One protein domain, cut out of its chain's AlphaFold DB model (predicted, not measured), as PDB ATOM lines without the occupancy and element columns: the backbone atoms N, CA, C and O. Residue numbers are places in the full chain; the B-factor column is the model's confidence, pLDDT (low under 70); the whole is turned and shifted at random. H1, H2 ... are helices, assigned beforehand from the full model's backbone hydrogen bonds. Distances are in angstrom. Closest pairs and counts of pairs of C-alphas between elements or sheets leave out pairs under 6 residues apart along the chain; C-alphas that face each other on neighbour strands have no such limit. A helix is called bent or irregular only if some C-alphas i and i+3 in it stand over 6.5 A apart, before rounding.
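What this domain is: This is residues 301 to 404 of the 503 residues of the protein "Tyr recombinase domain-containing protein" of Hapalosiphonaceae cyanobacterium JJU2 (UniProt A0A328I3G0). One long helix, H1, makes the backbone of a slender rod, and the rest of the printed part turns at its far end and comes back along it as a chain of shorter helices: H2 folds back on the last part of H1, H3 crosses over its middle stretch, and H4 packs on its first residues. Beyond that end of H1, residues 386 to 404, with H5 among them, stick out free and lengthen the rod. The printed part has 104 residues with five named helices, in the order H1 to H5, and no named strand; the class is all helix. It is extended, with a radius of gyration of the C-alphas of 23.6 A and spans of 79 by 26 by 17 A.

How they stand to each other: Begin with H1, residues 301 to 339, the hub, which touches three other helices. With its residues 325 to 336 alone it touches H2, residues 342 to 355, at a shallow tilt of 27 degrees, opposite ways, a helical hairpin; look at Ala 336 and Phe 345, their closest C-alphas, 5.8 A apart. With residues 315 to 322 alone H1 only just touches H3, residues 358 to 372, with 3 pairs of C-alphas within 8 A, the closest those of His 315 and Ile 369 at 6.6 A; the tilt is steep, 39 degrees, opposite ways. With residues 301 to 308 alone H1 touches H4, residues 378 to 385, at a steep tilt of 44 degrees, opposite ways; the C-alphas of Ala 304 and Met 381 are the closest, 5.2 A apart. The helix packing is mostly crossed, steep tilts outnumbering shallow ones, but only just: 1 of these 3 pairs is at a shallow tilt. H2 and H3 are close but not clearly touching, and H3 and H4 are apart. H5, residues 389 to 398, touches no helix; it and H4 meet only through their link. In H1, H2, H3 and H5 every O i to N i+4 pair is within hydrogen-bond range; in H4 1 of 4 is, beside 3 of 5 O i to N i+3 pairs.

Where its parts are: Find C-alpha 301 at (9.925, 31.466, 7.609); from there H1 runs 56.0 A to C-alpha 339 at (-43.735, 46.665, 12.777). H2 measures 20.1 A and H3 22.1 A from first to last C-alpha. H4 measures 10.7 A and is neither bent nor irregular, but only just: C-alphas 380 and 383 are 6.4 A apart. H5 measures 14.4 A and ends at C-alpha 398, (31.786, 27.289, 13.248).

The domain as a whole: The two C-alphas farthest apart are those of Thr 339 and Asp 400, 78.8 A. The printed part has no cut, and the four links are tight. Without residues 386 to 404 the body spans 59 by 20 by 17 A. The mean pLDDT of the printed part is 73.4; residues 333 to 346, 356 to 357 and 359 to 379 of this model are under 70.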
ATOM      1  N   GLN A 301      10.744  30.290   7.913       85.81
ATOM      2  CA  GLN A 301       9.925  31.466   7.609       85.81
ATOM      3  C   GLN A 301       8.727  31.121   6.720       85.81
ATOM      4  O   GLN A 301       7.610  31.535   7.015       85.81
ATOM      5  N   ASN A 302       8.931  30.328   5.665       91.62
ATOM      6  CA  ASN A 302       7.859  29.922   4.756       91.62
ATOM      7  C   ASN A 302       6.804  29.072   5.470       91.62
ATOM      8  O   ASN A 302       5.615  29.336   5.318       91.62
ATOM      9  N   ASN A 303       7.220  28.127   6.316       88.38
ATOM     10  CA  ASN A 303       6.291  27.345   7.133       88.38
ATOM     11  C   ASN A 303       5.502  28.229   8.116       88.38
ATOM     12  O   ASN A 303       4.309  28.017   8.316       88.38
ATOM     13  N   ALA A 304       6.146  29.232   8.723       76.56
ATOM     14  CA  ALA A 304       5.476  30.181   9.611       76.56
ATOM     15  C   ALA A 304       4.460  31.061   8.863       76.56
ATOM     16  O   ALA A 304       3.357  31.273   9.360       76.56
ATOM     17  N   LYS A 305       4.795  31.522   7.651       82.94
ATOM     18  CA  LYS A 305       3.878  32.272   6.775       82.94
ATOM     19  C   LYS A 305       2.693  31.422   6.325       82.94
ATOM     20  O   LYS A 305       1.564  31.889   6.392       82.94
ATOM     21  N   GLN A 306       2.937  30.177   5.920       88.50
ATOM     22  CA  GLN A 306       1.872  29.236   5.577       88.50
ATOM     23  C   GLN A 306       0.943  29.018   6.772       88.50
ATOM     24  O   GLN A 306      -0.271  29.085   6.629       88.50
ATOM     25  N   ARG A 307       1.505  28.851   7.975       78.31
ATOM     26  CA  ARG A 307       0.704  28.707   9.189       78.31
ATOM     27  C   ARG A 307      -0.108  29.960   9.520       78.31
ATOM     28  O   ARG A 307      -1.240  29.834   9.974       78.31
ATOM     29  N   LEU A 308       0.455  31.151   9.310       78.62
ATOM     30  CA  LEU A 308      -0.283  32.407   9.459       78.62
ATOM     31  C   LEU A 308      -1.467  32.455   8.489       78.62
ATOM     32  O   LEU A 308      -2.555  32.846   8.892       78.62
ATOM     33  N   GLN A 309      -1.263  32.022   7.242       83.81
ATOM     34  CA  GLN A 309      -2.333  31.944   6.253       83.81
ATOM     35  C   GLN A 309      -3.422  30.956   6.682       83.81
ATOM     36  O   GLN A 309      -4.585  31.325   6.706       83.81
ATOM     37  N   GLU A 310      -3.055  29.754   7.133       82.81
ATOM     38  CA  GLU A 310      -4.023  28.776   7.654       82.81
ATOM     39  C   GLU A 310      -4.838  29.320   8.837       82.81
ATOM     40  O   GLU A 310      -6.029  29.041   8.950       82.81
ATOM     41  N   LEU A 311      -4.200  30.062   9.751       73.56
ATOM     42  CA  LEU A 311      -4.892  30.698  10.874       73.56
ATOM     43  C   LEU A 311      -5.835  31.801  10.388       73.56
ATOM     44  O   LEU A 311      -6.966  31.874  10.852       73.56
ATOM     45  N   ARG A 312      -5.404  32.613   9.421       73.94
ATOM     46  CA  ARG A 312      -6.255  33.633   8.802       73.94
ATOM     47  C   ARG A 312      -7.452  33.035   8.093       73.94
ATOM     48  O   ARG A 312      -8.544  33.538   8.286       73.94
ATOM     49  N   ASP A 313      -7.270  31.974   7.320       79.94
ATOM     50  CA  ASP A 313      -8.368  31.331   6.599       79.94
ATOM     51  C   ASP A 313      -9.401  30.762   7.592       79.94
ATOM     52  O   ASP A 313     -10.607  30.932   7.405       79.94
ATOM     53  N   LYS A 314      -8.944  30.179   8.712       73.31
ATOM     54  CA  LYS A 314      -9.828  29.768   9.817       73.31
ATOM     55  C   LYS A 314     -10.581  30.948  10.426       73.31
ATOM     56  O   LYS A 314     -11.805  30.907  10.496       73.31
ATOM     57  N   HIS A 315      -9.875  32.015  10.791       71.75
ATOM     58  CA  HIS A 315     -10.500  33.194  11.383       71.75
ATOM     59  C   HIS A 315     -11.405  33.945  10.401       71.75
ATOM     60  O   HIS A 315     -12.408  34.496  10.824       71.75
ATOM     61  N   LEU A 316     -11.127  33.948   9.094       71.81
ATOM     62  CA  LEU A 316     -12.028  34.488   8.069       71.81
ATOM     63  C   LEU A 316     -13.328  33.686   7.994       71.81
ATOM     64  O   LEU A 316     -14.390  34.271   7.787       71.81
ATOM     65  N   THR A 317     -13.251  32.370   8.186       74.50
ATOM     66  CA  THR A 317     -14.433  31.504   8.270       74.50
ATOM     67  C   THR A 317     -15.260  31.875   9.505       74.50
ATOM     68  O   THR A 317     -16.437  32.194   9.371       74.50
ATOM     69  N   GLU A 318     -14.619  31.987  10.674       71.00
ATOM     70  CA  GLU A 318     -15.256  32.436  11.926       71.00
ATOM     71  C   GLU A 318     -15.817  33.869  11.817       71.00
ATOM     72  O   GLU A 318     -16.911  34.157  12.290       71.00
ATOM     73  N   THR A 319     -15.109  34.774  11.136       70.06
ATOM     74  CA  THR A 319     -15.561  36.154  10.891       70.06
ATOM     75  C   THR A 319     -16.763  36.174   9.948       70.06
ATOM     76  O   THR A 319     -17.674  36.972  10.135       70.06
ATOM     77  N   SER A 320     -16.795  35.296   8.941       74.56
ATOM     78  CA  SER A 320     -17.932  35.168   8.020       74.56
ATOM     79  C   SER A 320     -19.170  34.630   8.735       74.56
ATOM     80  O   SER A 320     -20.266  35.122   8.481       74.56
ATOM     81  N   GLU A 321     -18.996  33.682   9.659       76.31
ATOM     82  CA  GLU A 321     -20.063  33.218  10.551       76.31
ATOM     83  C   GLU A 321     -20.584  34.371  11.417       76.31
ATOM     84  O   GLU A 321     -21.778  34.653  11.392       76.31
ATOM     85  N   LEU A 322     -19.695  35.121  12.081       73.75
ATOM     86  CA  LEU A 322     -20.066  36.286  12.895       73.75
ATOM     87  C   LEU A 322     -20.786  37.376  12.083       73.75
ATOM     88  O   LEU A 322     -21.778  37.943  12.543       73.75
ATOM     89  N   LEU A 323     -20.320  37.666  10.865       74.50
ATOM     90  CA  LEU A 323     -20.965  38.618   9.957       74.50
ATOM     91  C   LEU A 323     -22.318  38.107   9.454       74.50
ATOM     92  O   LEU A 323     -23.228  38.912   9.259       74.50
ATOM     93  N   ALA A 324     -22.482  36.796   9.265       79.00
ATOM     94  CA  ALA A 324     -23.771  36.202   8.934       79.00
ATOM     95  C   ALA A 324     -24.757  36.349  10.101       79.00
ATOM     96  O   ALA A 324     -25.889  36.782   9.875       79.00
ATOM     97  N   THR A 325     -24.321  36.089  11.338       77.94
ATOM     98  CA  THR A 325     -25.119  36.317  12.554       77.94
ATOM     99  C   THR A 325     -25.488  37.796  12.697       77.94
ATOM    100  O   THR A 325     -26.656  38.134  12.883       77.94
ATOM    101  N   PHE A 326     -24.534  38.711  12.496       75.94
ATOM    102  CA  PHE A 326     -24.805  40.151  12.486       75.94
ATOM    103  C   PHE A 326     -25.780  40.547  11.368       75.94
ATOM    104  O   PHE A 326     -26.686  41.350  11.577       75.94
ATOM    105  N   GLY A 327     -25.665  39.934  10.188       77.25
ATOM    106  CA  GLY A 327     -26.607  40.108   9.086       77.25
ATOM    107  C   GLY A 327     -28.028  39.646   9.428       77.25
ATOM    108  O   GLY A 327     -28.991  40.289   9.007       77.25
ATOM    109  N   GLN A 328     -28.184  38.572  10.208       78.75
ATOM    110  CA  GLN A 328     -29.488  38.128  10.720       78.75
ATOM    111  C   GLN A 328     -30.071  39.136  11.718       78.75
ATOM    112  O   GLN A 328     -31.240  39.499  11.595       78.75
ATOM    113  N   VAL A 329     -29.248  39.670  12.627       80.06
ATOM    114  CA  VAL A 329     -29.643  40.736  13.565       80.06
ATOM    115  C   VAL A 329     -30.058  42.011  12.821       80.06
ATOM    116  O   VAL A 329     -31.094  42.601  13.125       80.06
ATOM    117  N   LEU A 330     -29.311  42.419  11.789       73.62
ATOM    118  CA  LEU A 330     -29.666  43.573  10.961       73.62
ATOM    119  C   LEU A 330     -30.997  43.367  10.226       73.62
ATOM    120  O   LEU A 330     -31.816  44.288  10.208       73.62
ATOM    121  N   LYS A 331     -31.251  42.165   9.683       76.50
ATOM    122  CA  LYS A 331     -32.536  41.800   9.055       76.50
ATOM    123  C   LYS A 331     -33.698  41.824  10.050       76.50
ATOM    124  O   LYS A 331     -34.782  42.305   9.710       76.50
ATOM    125  N   ALA A 332     -33.474  41.339  11.270       73.69
ATOM    126  CA  ALA A 332     -34.444  41.456  12.355       73.69
ATOM    127  C   ALA A 332     -34.716  42.935  12.687       73.69
ATOM    128  O   ALA A 332     -35.871  43.320  12.851       73.69
ATOM    129  N   SER A 333     -33.689  43.796  12.659       69.12
ATOM    130  CA  SER A 333     -33.845  45.235  12.929       69.12
ATOM    131  C   SER A 333     -34.639  45.966  11.842       69.12
ATOM    132  O   SER A 333     -35.422  46.867  12.143       69.12
ATOM    133  N   THR A 334     -34.487  45.567  10.573       66.62
ATOM    134  CA  THR A 334     -35.271  46.136   9.469       66.62
ATOM    135  C   THR A 334     -36.738  45.727   9.555       66.62
ATOM    136  O   THR A 334     -37.598  46.581   9.376       66.62
ATOM    137  N   LYS A 335     -37.030  44.470   9.922       67.00
ATOM    138  CA  LYS A 335     -38.407  44.009  10.173       67.00
ATOM    139  C   LYS A 335     -39.045  44.729  11.359       67.00
ATOM    140  O   LYS A 335     -40.184  45.162  11.265       67.00
ATOM    141  N   ALA A 336     -38.298  44.909  12.445       60.84
ATOM    142  CA  ALA A 336     -38.779  45.610  13.632       60.84
ATOM    143  C   ALA A 336     -39.106  47.089  13.366       60.84
ATOM    144  O   ALA A 336     -40.059  47.627  13.928       60.84
ATOM    145  N   LYS A 337     -38.359  47.749  12.468       60.94
ATOM    146  CA  LYS A 337     -38.678  49.111  12.008       60.94
ATOM    147  C   LYS A 337     -39.999  49.198  11.239       60.94
ATOM    148  O   LYS A 337     -40.633  50.247  11.292       60.94
ATOM    149  N   GLU A 338     -40.405  48.137  10.544       60.50
ATOM    150  CA  GLU A 338     -41.681  48.079   9.816       60.50
ATOM    151  C   GLU A 338     -42.870  47.810  10.753       60.50
ATOM    152  O   GLU A 338     -43.954  48.339  10.522       60.50
ATOM    153  N   THR A 339     -42.674  47.034  11.824       59.66
ATOM    154  CA  THR A 339     -43.735  46.665  12.777       59.66
ATOM    155  C   THR A 339     -43.818  47.540  14.034       59.66
ATOM    156  O   THR A 339     -44.764  47.379  14.797       59.66
ATOM    157  N   GLN A 340     -42.874  48.468  14.260       58.69
ATOM    158  CA  GLN A 340     -42.805  49.349  15.447       58.69
ATOM    159  C   GLN A 340     -42.810  48.614  16.804       58.69
ATOM    160  O   GLN A 340     -43.096  49.215  17.840       58.69
ATOM    161  N   ASP A 341     -42.439  47.333  16.821       64.31
ATOM    162  CA  ASP A 341     -42.491  46.499  18.018       64.31
ATOM    163  C   ASP A 341     -41.080  46.147  18.514       64.31
ATOM    164  O   ASP A 341     -40.440  45.183  18.082       64.31
ATOM    165  N   ASN A 342     -40.568  46.989  19.414       62.50
ATOM    166  CA  ASN A 342     -39.217  46.865  19.966       62.50
ATOM    167  C   ASN A 342     -39.066  45.670  20.924       62.50
ATOM    168  O   ASN A 342     -37.942  45.221  21.144       62.50
ATOM    169  N   ALA A 343     -40.163  45.149  21.488       66.25
ATOM    170  CA  ALA A 343     -40.118  44.014  22.410       66.25
ATOM    171  C   ALA A 343     -39.828  42.705  21.659       66.25
ATOM    172  O   ALA A 343     -38.921  41.961  22.028       66.25
ATOM    173  N   VAL A 344     -40.513  42.492  20.532       66.69
ATOM    174  CA  VAL A 344     -40.315  41.326  19.655       66.69
ATOM    175  C   VAL A 344     -38.916  41.321  19.029       66.69
ATOM    176  O   VAL A 344     -38.319  40.263  18.829       66.69
ATOM    177  N   PHE A 345     -38.346  42.501  18.760       68.25
ATOM    178  CA  PHE A 345     -36.963  42.624  18.294       68.25
ATOM    179  C   PHE A 345     -35.949  42.149  19.339       68.25
ATOM    180  O   PHE A 345     -35.022  41.418  18.994       68.25
ATOM    181  N   GLY A 346     -36.129  42.532  20.606       64.75
ATOM    182  CA  GLY A 346     -35.255  42.110  21.703       64.75
ATOM    183  C   GLY A 346     -35.227  40.589  21.875       64.75
ATOM    184  O   GLY A 346     -34.143  40.009  21.929       64.75
ATOM    185  N   GLU A 347     -36.399  39.945  21.860       71.56
ATOM    186  CA  GLU A 347     -36.514  38.480  21.935       71.56
ATOM    187  C   GLU A 347     -35.877  37.782  20.726       71.56
ATOM    188  O   GLU A 347     -35.160  36.795  20.884       71.56
ATOM    189  N   GLN A 348     -36.070  38.312  19.513       71.62
ATOM    190  CA  GLN A 348     -35.455  37.750  18.307       71.62
ATOM    191  C   GLN A 348     -33.930  37.888  18.310       71.62
ATOM    192  O   GLN A 348     -33.232  36.965  17.900       71.62
ATOM    193  N   VAL A 349     -33.398  39.016  18.784       75.44
ATOM    194  CA  VAL A 349     -31.949  39.222  18.901       75.44
ATOM    195  C   VAL A 349     -31.350  38.296  19.956       75.44
ATOM    196  O   VAL A 349     -30.322  37.682  19.680       75.44
ATOM    197  N   GLN A 350     -31.995  38.133  21.116       70.38
ATOM    198  CA  GLN A 350     -31.561  37.165  22.128       70.38
ATOM    199  C   GLN A 350     -31.583  35.732  21.591       70.38
ATOM    200  O   GLN A 350     -30.574  35.046  21.696       70.38
ATOM    201  N   SER A 351     -32.653  35.323  20.902       76.81
ATOM    202  CA  SER A 351     -32.738  33.990  20.290       76.81
ATOM    203  C   SER A 351     -31.627  33.739  19.263       76.81
ATOM    204  O   SER A 351     -31.020  32.672  19.268       76.81
ATOM    205  N   ILE A 352     -31.321  34.716  18.397       76.88
ATOM    206  CA  ILE A 352     -30.251  34.596  17.387       76.88
ATOM    207  C   ILE A 352     -28.870  34.494  18.053       76.88
ATOM    208  O   ILE A 352     -28.012  33.738  17.591       76.88
ATOM    209  N   LEU A 353     -28.639  35.255  19.126       75.00
ATOM    210  CA  LEU A 353     -27.378  35.239  19.869       75.00
ATOM    211  C   LEU A 353     -27.200  33.930  20.652       75.00
ATOM    212  O   LEU A 353     -26.103  33.372  20.645       75.00
ATOM    213  N   ASP A 354     -28.267  33.409  21.259       75.94
ATOM    214  CA  ASP A 354     -28.254  32.147  22.005       75.94
ATOM    215  C   ASP A 354     -28.040  30.938  21.081       75.94
ATOM    216  O   ASP A 354     -27.240  30.056  21.399       75.94
ATOM    217  N   GLU A 355     -28.644  30.930  19.886       75.88
ATOM    218  CA  GLU A 355     -28.415  29.893  18.862       75.88
ATOM    219  C   GLU A 355     -26.948  29.808  18.405       75.88
ATOM    220  O   GLU A 355     -26.472  28.733  18.038       75.88
ATOM    221  N   HIS A 356     -26.209  30.920  18.461       68.69
ATOM    222  CA  HIS A 356     -24.800  30.991  18.057       68.69
ATOM    223  C   HIS A 356     -23.814  30.903  19.239       68.69
ATOM    224  O   HIS A 356     -22.619  31.165  19.071       68.69
ATOM    225  N   GLY A 357     -24.286  30.479  20.420       67.25
ATOM    226  CA  GLY A 357     -23.450  30.190  21.591       67.25
ATOM    227  C   GLY A 357     -23.400  31.291  22.655       67.25
ATOM    228  O   GLY A 357     -22.584  31.192  23.571       67.25
ATOM    229  N   GLY A 358     -24.259  32.309  22.562       76.62
ATOM    230  CA  GLY A 358     -24.417  33.374  23.556       76.62
ATOM    231  C   GLY A 358     -23.473  34.569  23.368       76.62
ATOM    232  O   GLY A 358     -22.446  34.505  22.689       76.62
ATOM    233  N   THR A 359     -23.811  35.696  24.002       66.56
ATOM    234  CA  THR A 359     -23.070  36.970  23.883       66.56
ATOM    235  C   THR A 359     -21.626  36.887  24.372       66.56
ATOM    236  O   THR A 359     -20.746  37.530  23.805       66.56
ATOM    237  N   GLU A 360     -21.375  36.091  25.409       63.84
ATOM    238  CA  GLU A 360     -20.054  35.944  26.030       63.84
ATOM    239  C   GLU A 360     -19.065  35.234  25.093       63.84
ATOM    240  O   GLU A 360     -17.945  35.699  24.888       63.84
ATOM    241  N   LEU A 361     -19.516  34.161  24.435       69.06
ATOM    242  CA  LEU A 361     -18.713  33.387  23.490       69.06
ATOM    243  C   LEU A 361     -18.442  34.173  22.196       69.06
ATOM    244  O   LEU A 361     -17.359  34.074  21.619       69.06
ATOM    245  N   LEU A 362     -19.398  34.997  21.755       66.50
ATOM    246  CA  LEU A 362     -19.247  35.885  20.596       66.50
ATOM    247  C   LEU A 362     -18.273  37.046  20.868       66.50
ATOM    248  O   LEU A 362     -17.461  37.368  19.999       66.50
ATOM    249  N   LEU A 363     -18.306  37.639  22.068       64.25
ATOM    250  CA  LEU A 363     -17.332  38.652  22.501       64.25
ATOM    251  C   LEU A 363     -15.918  38.071  22.585       64.25
ATOM    252  O   LEU A 363     -14.978  38.668  22.067       64.25
ATOM    253  N   GLN A 364     -15.780  36.868  23.144       60.75
ATOM    254  CA  GLN A 364     -14.493  36.181  23.225       60.75
ATOM    255  C   GLN A 364     -13.906  35.897  21.831       60.75
ATOM    256  O   GLN A 364     -12.727  36.157  21.591       60.75
ATOM    257  N   LYS A 365     -14.737  35.450  20.877       63.81
ATOM    258  CA  LYS A 365     -14.330  35.271  19.472       63.81
ATOM    259  C   LYS A 365     -13.910  36.590  18.804       63.81
ATOM    260  O   LYS A 365     -12.943  36.603  18.046       63.81
ATOM    261  N   LEU A 366     -14.603  37.697  19.081       61.53
ATOM    262  CA  LEU A 366     -14.254  39.029  18.563       61.53
ATOM    263  C   LEU A 366     -12.896  39.524  19.083       61.53
ATOM    264  O   LEU A 366     -12.082  40.011  18.293       61.53
ATOM    265  N   ASP A 367     -12.631  39.357  20.379       55.41
ATOM    266  CA  ASP A 367     -11.360  39.742  21.002       55.41
ATOM    267  C   ASP A 367     -10.186  38.898  20.475       55.41
ATOM    268  O   ASP A 367      -9.099  39.423  20.204       55.41
ATOM    269  N   GLU A 368     -10.408  37.598  20.252       60.75
ATOM    270  CA  GLU A 368      -9.423  36.711  19.631       60.75
ATOM    271  C   GLU A 368      -9.092  37.153  18.196       60.75
ATOM    272  O   GLU A 368      -7.916  37.299  17.848       60.75
ATOM    273  N   ILE A 369     -10.097  37.459  17.371       62.50
ATOM    274  CA  ILE A 369      -9.897  37.920  15.986       62.50
ATOM    275  C   ILE A 369      -9.133  39.257  15.943       62.50
ATOM    276  O   ILE A 369      -8.241  39.439  15.105       62.50
ATOM    277  N   ALA A 370      -9.425  40.189  16.856       55.38
ATOM    278  CA  ALA A 370      -8.731  41.474  16.935       55.38
ATOM    279  C   ALA A 370      -7.229  41.320  17.250       55.38
ATOM    280  O   ALA A 370      -6.402  42.035  16.676       55.38
ATOM    281  N   ALA A 371      -6.854  40.356  18.096       54.75
ATOM    282  CA  ALA A 371      -5.466  40.117  18.491       54.75
ATOM    283  C   ALA A 371      -4.584  39.543  17.357       54.75
ATOM    284  O   ALA A 371      -3.396  39.874  17.261       54.75
ATOM    285  N   TYR A 372      -5.144  38.712  16.468       56.00
ATOM    286  CA  TYR A 372      -4.384  37.994  15.425       56.00
ATOM    287  C   TYR A 372      -4.290  38.709  14.070       56.00
ATOM    288  O   TYR A 372      -3.526  38.279  13.202       56.00
ATOM    289  N   ASN A 373      -4.992  39.828  13.873       59.47
ATOM    290  CA  ASN A 373      -4.975  40.569  12.604       59.47
ATOM    291  C   ASN A 373      -3.630  41.247  12.267       59.47
ATOM    292  O   ASN A 373      -3.446  41.762  11.160       59.47
ATOM    293  N   THR A 374      -2.638  41.210  13.160       60.12
ATOM    294  CA  THR A 374      -1.286  41.682  12.839       60.12
ATOM    295  C   THR A 374      -0.628  40.763  11.797       60.12
ATOM    296  O   THR A 374      -0.587  39.545  11.938       60.12
ATOM    297  N   ASN A 375      -0.086  41.325  10.706       66.56
ATOM    298  CA  ASN A 375       0.612  40.585   9.635       66.56
ATOM    299  C   ASN A 375       1.997  40.060  10.068       66.56
ATOM    300  O   ASN A 375       2.984  40.173   9.340       66.56
ATOM    301  N   ASN A 376       2.083  39.521  11.280       69.38
ATOM    302  CA  ASN A 376       3.319  39.173  11.948       69.38
ATOM    303  C   ASN A 376       3.460  37.652  12.089       69.38
ATOM    304  O   ASN A 376       2.893  37.023  12.976       69.38
ATOM    305  N   HIS A 377       4.271  37.056  11.218       69.25
ATOM    306  CA  HIS A 377       4.562  35.620  11.228       69.25
ATOM    307  C   HIS A 377       5.688  35.230  12.204       69.25
ATOM    308  O   HIS A 377       5.912  34.038  12.422       69.25
ATOM    309  N   LEU A 378       6.408  36.196  12.791       69.94
ATOM    310  CA  LEU A 378       7.581  35.937  13.636       69.94
ATOM    311  C   LEU A 378       7.270  35.073  14.875       69.94
ATOM    312  O   LEU A 378       8.022  34.126  15.117       69.94
ATOM    313  N   PRO A 379       6.160  35.281  15.620       67.38
ATOM    314  CA  PRO A 379       5.830  34.441  16.777       67.38
ATOM    315  C   PRO A 379       5.631  32.962  16.413       67.38
ATOM    316  O   PRO A 379       5.951  32.063  17.191       67.38
ATOM    317  N   LEU A 380       5.162  32.688  15.191       71.25
ATOM    318  CA  LEU A 380       4.888  31.335  14.700       71.25
ATOM    319  C   LEU A 380       6.161  30.581  14.290       71.25
ATOM    320  O   LEU A 380       6.143  29.353  14.164       71.25
ATOM    321  N   MET A 381       7.287  31.283  14.111       74.75
ATOM    322  CA  MET A 381       8.554  30.662  13.724       74.75
ATOM    323  C   MET A 381       9.098  29.717  14.798       74.75
ATOM    324  O   MET A 381       9.743  28.724  14.452       74.75
ATOM    325  N   TRP A 382       8.825  29.980  16.084       74.56
ATOM    326  CA  TRP A 382       9.404  29.229  17.206       74.56
ATOM    327  C   TRP A 382       9.184  27.718  17.090       74.56
ATOM    328  O   TRP A 382      10.117  26.934  17.270       74.56
ATOM    329  N   ARG A 383       7.974  27.301  16.697       76.69
ATOM    330  CA  ARG A 383       7.610  25.887  16.524       76.69
ATOM    331  C   ARG A 383       8.497  25.164  15.508       76.69
ATOM    332  O   ARG A 383       8.809  23.992  15.693       76.69
ATOM    333  N   PHE A 384       8.895  25.847  14.436       81.88
ATOM    334  CA  PHE A 384       9.732  25.280  13.374       81.88
ATOM    335  C   PHE A 384      11.233  25.482  13.639       81.88
ATOM    336  O   PHE A 384      12.068  24.723  13.136       81.88
ATOM    337  N   TYR A 385      11.578  26.493  14.438       82.00
ATOM    338  CA  TYR A 385      12.943  26.814  14.840       82.00
ATOM    339  C   TYR A 385      13.471  25.894  15.948       82.00
ATOM    340  O   TYR A 385      14.609  25.430  15.860       82.00
ATOM    341  N   SER A 386      12.654  25.582  16.958       79.75
ATOM    342  CA  SER A 386      13.057  24.865  18.179       79.75
ATOM    343  C   SER A 386      13.798  23.548  17.907       79.75
ATOM    344  O   SER A 386      14.851  23.302  18.496       79.75
ATOM    345  N   ALA A 387      13.325  22.753  16.944       81.56
ATOM    346  CA  ALA A 387      13.947  21.487  16.543       81.56
ATOM    347  C   ALA A 387      15.346  21.648  15.909       81.56
ATOM    348  O   ALA A 387      16.146  20.714  15.913       81.56
ATOM    349  N   ASN A 388      15.648  22.826  15.356       81.69
ATOM    350  CA  ASN A 388      16.889  23.113  14.630       81.69
ATOM    351  C   ASN A 388      17.849  24.007  15.415       81.69
ATOM    352  O   ASN A 388      19.006  24.123  15.022       81.69
ATOM    353  N   ARG A 389      17.384  24.604  16.519       83.75
ATOM    354  CA  ARG A 389      18.094  25.610  17.319       83.75
ATOM    355  C   ARG A 389      19.554  25.244  17.574       83.75
ATOM    356  O   ARG A 389      20.441  25.974  17.152       83.75
ATOM    357  N   LYS A 390      19.812  24.076  18.178       83.69
ATOM    358  CA  LYS A 390      21.178  23.622  18.507       83.69
ATOM    359  C   LYS A 390      22.079  23.509  17.270       83.69
ATOM    360  O   LYS A 390      23.243  23.882  17.322       83.69
ATOM    361  N   ALA A 391      21.553  22.986  16.161       81.38
ATOM    362  CA  ALA A 391      22.329  22.812  14.934       81.38
ATOM    363  C   ALA A 391      22.647  24.157  14.266       81.38
ATOM    364  O   ALA A 391      23.764  24.344  13.794       81.38
ATOM    365  N   LEU A 392      21.688  25.089  14.263       83.75
ATOM    366  CA  LEU A 392      21.860  26.433  13.712       83.75
ATOM    367  C   LEU A 392      22.899  27.228  14.505       83.75
ATOM    368  O   LEU A 392      23.791  27.810  13.905       83.75
ATOM    369  N   PHE A 393      22.841  27.187  15.834       86.12
ATOM    370  CA  PHE A 393      23.841  27.839  16.673       86.12
ATOM    371  C   PHE A 393      25.236  27.233  16.528       86.12
ATOM    372  O   PHE A 393      26.206  27.965  16.360       86.12
ATOM    373  N   SER A 394      25.338  25.901  16.510       82.62
ATOM    374  CA  SER A 394      26.609  25.222  16.239       82.62
ATOM    375  C   SER A 394      27.196  25.634  14.885       82.62
ATOM    376  O   SER A 394      28.404  25.788  14.768       82.62
ATOM    377  N   LEU A 395      26.348  25.840  13.870       82.62
ATOM    378  CA  LEU A 395      26.769  26.282  12.541       82.62
ATOM    379  C   LEU A 395      27.289  27.716  12.588       82.62
ATOM    380  O   LEU A 395      28.380  27.982  12.101       82.62
ATOM    381  N   VAL A 396      26.549  28.623  13.221       85.44
ATOM    382  CA  VAL A 396      26.974  30.019  13.376       85.44
ATOM    383  C   VAL A 396      28.312  30.104  14.116       85.44
ATOM    384  O   VAL A 396      29.173  30.851  13.682       85.44
ATOM    385  N   ARG A 397      28.536  29.296  15.164       84.44
ATOM    386  CA  ARG A 397      29.819  29.269  15.892       84.44
ATOM    387  C   ARG A 397      30.991  28.734  15.071       84.44
ATOM    388  O   ARG A 397      32.115  29.155  15.300       84.44
ATOM    389  N   SER A 398      30.742  27.804  14.148       79.50
ATOM    390  CA  SER A 398      31.786  27.289  13.248       79.50
ATOM    391  C   SER A 398      32.194  28.286  12.158       79.50
ATOM    392  O   SER A 398      33.242  28.125  11.538       79.50
ATOM    393  N   LEU A 399      31.372  29.304  11.897       82.31
ATOM    394  CA  LEU A 399      31.628  30.295  10.862       82.31
ATOM    395  C   LEU A 399      32.212  31.566  11.478       82.31
ATOM    396  O   LEU A 399      31.633  32.150  12.388       82.31
ATOM    397  N   ASP A 400      33.321  32.031  10.916       80.88
ATOM    398  CA  ASP A 400      33.867  33.349  11.232       80.88
ATOM    399  C   ASP A 400      33.091  34.422  10.449       80.88
ATOM    400  O   ASP A 400      33.310  34.625   9.248       80.88
ATOM    401  N   ILE A 401      32.085  35.019  11.095       85.00
ATOM    402  CA  ILE A 401      31.185  36.010  10.492       85.00
ATOM    403  C   ILE A 401      31.698  37.410  10.820       85.00
ATOM    404  O   ILE A 401      31.699  37.829  11.976       85.00
ATOM    405  N   LEU A 402      32.066  38.151   9.777       84.19
ATOM    406  CA  LEU A 402      32.575  39.518   9.870       84.19
ATOM    407  C   LEU A 402      31.616  40.500   9.188       84.19
ATOM    408  O   LEU A 402      30.956  40.153   8.203       84.19
ATOM    409  N   SER A 403      31.559  41.735   9.695       85.25
ATOM    410  CA  SER A 403      30.842  42.816   9.013       85.25
ATOM    411  C   SER A 403      31.621  43.272   7.780       85.25
ATOM    412  O   SER A 403      32.848  43.345   7.790       85.25
ATOM    413  N   THR A 404      30.899  43.580   6.703       85.31
ATOM    414  CA  THR A 404      31.473  44.236   5.511       85.31
ATOM    415  C   THR A 404      31.309  45.757   5.556       85.31
ATOM    416  O   THR A 404      31.897  46.461   4.739       85.31
TER     417      THR A 404